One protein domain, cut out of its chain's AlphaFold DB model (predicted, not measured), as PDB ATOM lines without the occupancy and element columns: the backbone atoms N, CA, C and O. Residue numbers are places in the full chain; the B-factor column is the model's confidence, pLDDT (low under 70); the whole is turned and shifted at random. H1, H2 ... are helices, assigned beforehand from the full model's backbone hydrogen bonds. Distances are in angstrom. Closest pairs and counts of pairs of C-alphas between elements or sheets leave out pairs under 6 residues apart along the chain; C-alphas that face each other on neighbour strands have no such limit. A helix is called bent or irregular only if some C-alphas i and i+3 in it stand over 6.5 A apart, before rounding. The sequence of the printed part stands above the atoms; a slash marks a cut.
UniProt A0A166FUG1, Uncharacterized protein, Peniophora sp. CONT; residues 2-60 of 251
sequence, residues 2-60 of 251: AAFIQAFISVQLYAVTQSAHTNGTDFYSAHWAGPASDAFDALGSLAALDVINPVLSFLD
ATOM      1  N   ALA A   2     160.033 179.951  96.539       75.62
ATOM      2  CA  ALA A   2     158.732 179.260  96.602       75.62
ATOM      3  C   ALA A   2     158.797 177.742  96.302       75.62
ATOM      4  O   ALA A   2     158.171 176.954  97.002       75.62
ATOM      5  N   ALA A   3     159.635 177.321  95.345       76.56
ATOM      6  CA  ALA A   3     159.830 175.906  95.008       76.56
ATOM      7  C   ALA A   3     160.360 175.048  96.178       76.56
ATOM      8  O   ALA A   3     159.971 173.893  96.310       76.56
ATOM      9  N   PHE A   4     161.205 175.606  97.055       80.25
ATOM     10  CA  PHE A   4     161.713 174.884  98.229       80.25
ATOM     11  C   PHE A   4     160.625 174.680  99.283       80.25
ATOM     12  O   PHE A   4     160.523 173.597  99.851       80.25
ATOM     13  N   ILE A   5     159.789 175.697  99.508       79.50
ATOM     14  CA  ILE A   5     158.658 175.611 100.439       79.50
ATOM     15  C   ILE A   5     157.664 174.557  99.937       79.50
ATOM     16  O   ILE A   5     157.243 173.694 100.700       79.50
ATOM     17  N   GLN A   6     157.361 174.565  98.636       79.88
ATOM     18  CA  GLN A   6     156.479 173.574  98.023       79.88
ATOM     19  C   GLN A   6     157.038 172.149  98.135       79.88
ATOM     20  O   GLN A   6     156.302 171.227  98.492       79.88
ATOM     21  N   ALA A   7     158.334 171.960  97.868       82.69
ATOM     22  CA  ALA A   7     158.985 170.663  98.017       82.69
ATOM     23  C   ALA A   7     158.935 170.172  99.473       82.69
ATOM     24  O   ALA A   7     158.575 169.025  99.716       82.69
ATOM     25  N   PHE A   8     159.212 171.047 100.442       85.88
ATOM     26  CA  PHE A   8     159.160 170.713 101.865       85.88
ATOM     27  C   PHE A   8     157.756 170.295 102.320       85.88
ATOM     28  O   PHE A   8     157.605 169.247 102.946       85.88
ATOM     29  N   ILE A   9     156.722 171.058 101.948       85.38
ATOM     30  CA  ILE A   9     155.325 170.729 102.275       85.38
ATOM     31  C   ILE A   9     154.920 169.394 101.640       85.38
ATOM     32  O   ILE A   9     154.266 168.580 102.285       85.38
ATOM     33  N   SER A  10     155.364 169.127 100.409       82.75
ATOM     34  CA  SER A  10     155.086 167.859  99.721       82.75
ATOM     35  C   SER A  10     155.708 166.660 100.446       82.75
ATOM     36  O   SER A  10     155.064 165.623 100.582       82.75
ATOM     37  N   VAL A  11     156.943 166.804 100.943       87.50
ATOM     38  CA  VAL A  11     157.629 165.760 101.723       87.50
ATOM     39  C   VAL A  11     156.905 165.510 103.046       87.50
ATOM     40  O   VAL A  11     156.690 164.355 103.407       87.50
ATOM     41  N   GLN A  12     156.483 166.568 103.746       87.88
ATOM     42  CA  GLN A  12     155.719 166.410 104.986       87.88
ATOM     43  C   GLN A  12     154.366 165.743 104.745       87.88
ATOM     44  O   GLN A  12     154.007 164.818 105.468       87.88
ATOM     45  N   LEU A  13     153.650 166.139 103.693       87.06
ATOM     46  CA  LEU A  13     152.380 165.520 103.323       87.06
ATOM     47  C   LEU A  13     152.546 164.028 103.002       87.06
ATOM     48  O   LEU A  13     151.720 163.213 103.412       87.06
ATOM     49  N   TYR A  14     153.623 163.660 102.306       87.62
ATOM     50  CA  TYR A  14     153.936 162.262 102.017       87.62
ATOM     51  C   TYR A  14     154.198 161.462 103.301       87.62
ATOM     52  O   TYR A  14     153.650 160.377 103.465       87.62
ATOM     53  N   ALA A  15     154.963 162.019 104.243       88.00
ATOM     54  CA  ALA A  15     155.221 161.379 105.534       88.00
ATOM     55  C   ALA A  15     153.926 161.169 106.347       88.00
ATOM     56  O   ALA A  15     153.685 160.077 106.861       88.00
ATOM     57  N   VAL A  16     153.041 162.173 106.399       87.56
ATOM     58  CA  VAL A  16     151.755 162.061 107.112       87.56
ATOM     59  C   VAL A  16     150.843 161.016 106.466       87.56
ATOM     60  O   VAL A  16     150.279 160.179 107.163       87.56
ATOM     61  N   THR A  17     150.711 161.038 105.139       84.62
ATOM     62  CA  THR A  17     149.769 160.156 104.424       84.62
ATOM     63  C   THR A  17     150.241 158.709 104.325       84.62
ATOM     64  O   THR A  17     149.408 157.812 104.344       84.62
ATOM     65  N   GLN A  18     151.550 158.461 104.228       87.50
ATOM     66  CA  GLN A  18     152.086 157.107 104.032       87.50
ATOM     67  C   GLN A  18     152.582 156.444 105.315       87.50
ATOM     68  O   GLN A  18     152.541 155.224 105.415       87.50
ATOM     69  N   SER A  19     153.113 157.215 106.270       83.75
ATOM     70  CA  SER A  19     153.789 156.654 107.455       83.75
ATOM     71  C   SER A  19     152.992 156.845 108.742       83.75
ATOM     72  O   SER A  19     152.989 155.964 109.594       83.75
ATOM     73  N   ALA A  20     152.283 157.971 108.884       84.25
ATOM     74  CA  ALA A  20     151.534 158.264 110.106       84.25
ATOM     75  C   ALA A  20     150.106 157.695 110.119       84.25
ATOM     76  O   ALA A  20     149.490 157.679 111.186       84.25
ATOM     77  N   HIS A  21     149.585 157.274 108.962       86.31
ATOM     78  CA  HIS A  21     148.221 156.780 108.792       86.31
ATOM     79  C   HIS A  21     148.115 155.287 109.121       86.31
ATOM     80  O   HIS A  21     148.799 154.453 108.521       86.31
ATOM     81  N   THR A  22     147.222 154.946 110.045       85.81
ATOM     82  CA  THR A  22     146.947 153.553 110.413       85.81
ATOM     83  C   THR A  22     145.855 152.985 109.506       85.81
ATOM     84  O   THR A  22     144.720 153.464 109.513       85.81
ATOM     85  N   ASN A  23     146.190 151.952 108.725       84.38
ATOM     86  CA  ASN A  23     145.276 151.331 107.761       84.38
ATOM     87  C   ASN A  23     143.935 150.933 108.398       84.38
ATOM     88  O   ASN A  23     143.899 150.228 109.404       84.38
ATOM     89  N   GLY A  24     142.833 151.350 107.767       87.25
ATOM     90  CA  GLY A  24     141.473 151.070 108.240       87.25
ATOM     91  C   GLY A  24     140.966 152.022 109.329       87.25
ATOM     92  O   GLY A  24     139.897 151.778 109.884       87.25
ATOM     93  N   THR A  25     141.700 153.094 109.636       88.31
ATOM     94  CA  THR A  25     141.293 154.126 110.602       88.31
ATOM     95  C   THR A  25     141.578 155.527 110.058       88.31
ATOM     96  O   THR A  25     142.452 155.678 109.218       88.31
ATOM     97  N   ASP A  26     140.904 156.559 110.570       86.81
ATOM     98  CA  ASP A  26     141.181 157.969 110.228       86.81
ATOM     99  C   ASP A  26     142.168 158.640 111.215       86.81
ATOM    100  O   ASP A  26     142.158 159.861 111.396       86.81
ATOM    101  N   PHE A  27     142.991 157.860 111.924       89.19
ATOM    102  CA  PHE A  27     143.875 158.381 112.968       89.19
ATOM    103  C   PHE A  27     145.313 158.539 112.478       89.19
ATOM    104  O   PHE A  27     145.826 157.716 111.720       89.19
ATOM    105  N   TYR A  28     145.970 159.601 112.955       90.44
ATOM    106  CA  TYR A  28     147.350 159.927 112.604       90.44
ATOM    107  C   TYR A  28     148.240 159.920 113.846       90.44
ATOM    108  O   TYR A  28     147.906 160.525 114.866       90.44
ATOM    109  N   SER A  29     149.402 159.278 113.740       91.50
ATOM    110  CA  SER A  29     150.455 159.307 114.763       91.50
ATOM    111  C   SER A  29     151.183 160.657 114.792       91.50
ATOM    112  O   SER A  29     151.410 161.264 113.744       91.50
ATOM    113  N   ALA A  30     151.626 161.123 115.967       90.12
ATOM    114  CA  ALA A  30     152.528 162.277 116.069       90.12
ATOM    115  C   ALA A  30     153.931 162.013 115.484       90.12
ATOM    116  O   ALA A  30     154.675 162.951 115.191       90.12
ATOM    117  N   HIS A  31     154.305 160.746 115.291       89.94
ATOM    118  CA  HIS A  31     155.592 160.355 114.724       89.94
ATOM    119  C   HIS A  31     155.477 160.083 113.219       89.94
ATOM    120  O   HIS A  31     155.273 158.952 112.796       89.94
ATOM    121  N   TRP A  32     155.668 161.113 112.390       88.06
ATOM    122  CA  TRP A  32     155.518 160.994 110.927       88.06
ATOM    123  C   TRP A  32     156.664 160.275 110.212       88.06
ATOM    124  O   TRP A  32     156.526 159.912 109.052       88.06
ATOM    125  N   ALA A  33     157.800 160.082 110.881       88.81
ATOM    126  CA  ALA A  33     158.944 159.337 110.348       88.81
ATOM    127  C   ALA A  33     159.018 157.896 110.887       88.81
ATOM    128  O   ALA A  33     160.021 157.215 110.677       88.81
ATOM    129  N   GLY A  34     158.007 157.461 111.642       85.50
ATOM    130  CA  GLY A  34     157.976 156.169 112.317       85.50
ATOM    131  C   GLY A  34     156.848 155.268 111.819       85.50
ATOM    132  O   GLY A  34     156.057 155.681 110.972       85.50
ATOM    133  N   PRO A  35     156.774 154.032 112.339       82.69
ATOM    134  CA  PRO A  35     155.621 153.172 112.116       82.69
ATOM    135  C   PRO A  35     154.345 153.829 112.663       82.69
ATOM    136  O   PRO A  35     154.388 154.574 113.650       82.69
ATOM    137  N   ALA A  36     153.217 153.541 112.016       85.81
ATOM    138  CA  ALA A  36     151.913 154.023 112.445       85.81
ATOM    139  C   ALA A  36     151.594 153.543 113.875       85.81
ATOM    140  O   ALA A  36     152.055 152.489 114.315       85.81
ATOM    141  N   SER A  37     150.834 154.348 114.620       85.56
ATOM    142  CA  SER A  37     150.417 154.006 115.983       85.56
ATOM    143  C   SER A  37     149.164 153.136 115.934       85.56
ATOM    144  O   SER A  37     148.190 153.496 115.274       85.56
ATOM    145  N   ASP A  38     149.142 152.044 116.696       90.38
ATOM    146  CA  ASP A  38     147.941 151.210 116.854       90.38
ATOM    147  C   ASP A  38     146.894 151.850 117.787       90.38
ATOM    148  O   ASP A  38     145.760 151.383 117.887       90.38
ATOM    149  N   ALA A  39     147.265 152.926 118.486       90.69
ATOM    150  CA  ALA A  39     146.397 153.662 119.396       90.69
ATOM    151  C   ALA A  39     146.078 155.065 118.869       90.69
ATOM    152  O   ALA A  39     146.917 155.718 118.241       90.69
ATOM    153  N   PHE A  40     144.873 155.543 119.193       91.75
ATOM    154  CA  PHE A  40     144.437 156.901 118.883       91.75
ATOM    155  C   PHE A  40     145.350 157.942 119.541       91.75
ATOM    156  O   PHE A  40     145.491 157.974 120.765       91.75
ATOM    157  N   ASP A  41     145.907 158.831 118.719       91.62
ATOM    158  CA  ASP A  41     146.697 159.977 119.153       91.62
ATOM    159  C   ASP A  41     146.032 161.280 118.689       91.62
ATOM    160  O   ASP A  41     146.060 161.670 117.514       91.62
ATOM    161  N   ALA A  42     145.412 161.972 119.645       92.56
ATOM    162  CA  ALA A  42     144.757 163.250 119.398       92.56
ATOM    163  C   ALA A  42     145.753 164.341 118.975       92.56
ATOM    164  O   ALA A  42     145.407 165.203 118.164       92.56
ATOM    165  N   LEU A  43     146.980 164.319 119.510       90.94
ATOM    166  CA  LEU A  43     148.000 165.316 119.183       90.94
ATOM    167  C   LEU A  43     148.543 165.086 117.775       90.94
ATOM    168  O   LEU A  43     148.681 166.049 117.023       90.94
ATOM    169  N   GLY A  44     148.778 163.828 117.399       89.38
ATOM    170  CA  GLY A  44     149.167 163.455 116.039       89.38
ATOM    171  C   GLY A  44     148.129 163.858 114.995       89.38
ATOM    172  O   GLY A  44     148.468 164.484 113.989       89.38
ATOM    173  N   SER A  45     146.849 163.613 115.285       90.25
ATOM    174  CA  SER A  45     145.735 164.016 114.416       90.25
ATOM    175  C   SER A  45     145.617 165.542 114.285       90.25
ATOM    176  O   SER A  45     145.388 166.060 113.191       90.25
ATOM    177  N   LEU A  46     145.833 166.288 115.375       92.12
ATOM    178  CA  LEU A  46     145.837 167.753 115.343       92.12
ATOM    179  C   LEU A  46     147.036 168.311 114.560       92.12
ATOM    180  O   LEU A  46     146.879 169.259 113.793       92.12
ATOM    181  N   ALA A  47     148.219 167.715 114.717       90.38
ATOM    182  CA  ALA A  47     149.414 168.106 113.974       90.38
ATOM    183  C   ALA A  47     149.264 167.826 112.468       90.38
ATOM    184  O   ALA A  47     149.687 168.635 111.644       90.38
ATOM    185  N   ALA A  48     148.625 166.711 112.096       89.56
ATOM    186  CA  ALA A  48     148.335 166.382 110.702       89.56
ATOM    187  C   ALA A  48     147.423 167.433 110.042       89.56
ATOM    188  O   ALA A  48     147.673 167.842 108.906       89.56
ATOM    189  N   LEU A  49     146.411 167.934 110.764       89.75
ATOM    190  CA  LEU A  49     145.539 169.009 110.275       89.75
ATOM    191  C   LEU A  49     146.302 170.307 109.979       89.75
ATOM    192  O   LEU A  49     145.972 170.989 109.008       89.75
ATOM    193  N   ASP A  50     147.330 170.638 110.765       88.94
ATOM    194  CA  ASP A  50     148.145 171.841 110.547       88.94
ATOM    195  C   ASP A  50     149.000 171.751 109.270       88.94
ATOM    196  O   ASP A  50     149.290 172.763 108.640       88.94
ATOM    197  N   VAL A  51     149.346 170.538 108.825       86.12
ATOM    198  CA  VAL A  51     150.071 170.314 107.560       86.12
ATOM    199  C   VAL A  51     149.136 170.208 106.363       86.12
ATOM    200  O   VAL A  51     149.471 170.693 105.282       86.12
ATOM    201  N   ILE A  52     147.954 169.614 106.532       85.44
ATOM    202  CA  ILE A  52     146.993 169.427 105.438       85.44
ATOM    203  C   ILE A  52     146.247 170.733 105.114       85.44
ATOM    204  O   ILE A  52     146.023 171.031 103.940       85.44
ATOM    205  N   ASN A  53     145.915 171.566 106.108       85.62
ATOM    206  CA  ASN A  53     145.194 172.829 105.882       85.62
ATOM    207  C   ASN A  53     145.911 173.799 104.916       85.62
ATOM    208  O   ASN A  53     145.262 174.310 104.000       85.62
ATOM    209  N   PRO A  54     147.230 174.050 105.037       82.50
ATOM    210  CA  PRO A  54     147.966 174.858 104.071       82.50
ATOM    211  C   PRO A  54     147.941 174.262 102.664       82.50
ATOM    212  O   PRO A  54     147.854 175.011 101.693       82.50
ATOM    213  N   VAL A  55     147.977 172.930 102.529       80.38
ATOM    214  CA  VAL A  55     147.941 172.250 101.222       80.38
ATOM    215  C   VAL A  55     146.661 172.589 100.459       80.38
ATOM    216  O   VAL A  55     146.724 172.856  99.259       80.38
ATOM    217  N   LEU A  56     145.526 172.686 101.156       80.75
ATOM    218  CA  LEU A  56     144.248 173.086 100.557       80.75
ATOM    219  C   LEU A  56     144.295 174.499  99.960       80.75
ATOM    220  O   LEU A  56     143.725 174.730  98.897       80.75
ATOM    221  N   SER A  57     145.042 175.425 100.568       79.75
ATOM    222  CA  SER A  57     145.206 176.772 100.006       79.75
ATOM    223  C   SER A  57     146.004 176.782  98.695       79.75
ATOM    224  O   SER A  57     145.741 177.605  97.819       79.75
ATOM    225  N   PHE A  58     146.928 175.830  98.510       71.62
ATOM    226  CA  PHE A  58     147.673 175.694  97.256       71.62
ATOM    227  C   PHE A  58     146.817 175.119  96.126       71.62
ATOM    228  O   PHE A  58     147.003 175.510  94.973       71.62
ATOM    229  N   LEU A  59     145.871 174.233  96.450       70.25
ATOM    230  CA  LEU A  59     144.922 173.676  95.483       70.25
ATOM    231  C   LEU A  59     144.004 174.762  94.905       70.25
ATOM    232  O   LEU A  59     143.747 174.749  93.706       70.25
ATOM    233  N   ASP A  60     143.597 175.738  95.719       68.94
ATOM    234  CA  ASP A  60     142.689 176.816  95.298       68.94
ATOM    235  C   ASP A  60     143.396 177.896  94.452       68.94
ATOM    236  O   ASP A  60     142.846 178.443  93.499       68.94
TER     237      ASP A  60
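AT A GLANCE: This is residues 2 to 60 of the 251 residues of an uncharacterized protein of Peniophora sp. CONT (UniProt A0A166FUG1). This is a helical hairpin with a looped head: H2, the longer helix, and H1 run opposite ways and slant past each other at a steep angle, and residues 19 to 41 fold into a loop at the end where H1 finishes and H2 starts. The printed part has 59 residues with two named helices, H1 then H2, and no named strand; the class is all helix. The whole is compact, with a radius of gyration of the C-alphas of 11.7 A, yet elongated in outline, spanning 36 by 19 by 18 A.

HOW THE PARTS SIT: H2, residues 42 to 60, touches H1, residues 2 to 18, and the closest C-alphas of the two are those of Ala 48 and Val 16, 6.6 A apart. H2 touches H1 with residues 48 to 55 alone, and H1 touches H2 with residues 9 to 16 alone. Their lines stand at a steep tilt of 45 degrees and they run opposite ways, as a helical hairpin. Their centres are 11.3 A apart. Every O i to N i+4 pair in H1 is within hydrogen-bond range; in H2, 12 of 15 are.

IN THESE COORDINATES: H2 runs from C-alpha 42 at (144.757, 163.250, 119.398) to C-alpha 60 at (142.689, 176.816, 95.298), 27.7 A. It is neither bent nor irregular, but only just: C-alphas 51 and 54 are 6.1 A apart. H1 begins with C-alpha 2 at (158.732, 179.260, 96.602) and measures 24.3 A from first to last C-alpha.

THE WHOLE: The two C-alphas farthest apart are those of Ala 2 and Ala 39, at 36.4 A. The link from H1 to H2 is long, with 23 residues, and the printed part has no cut. The mean pLDDT of the printed part is 85.6, and residue 60 alone is under 70.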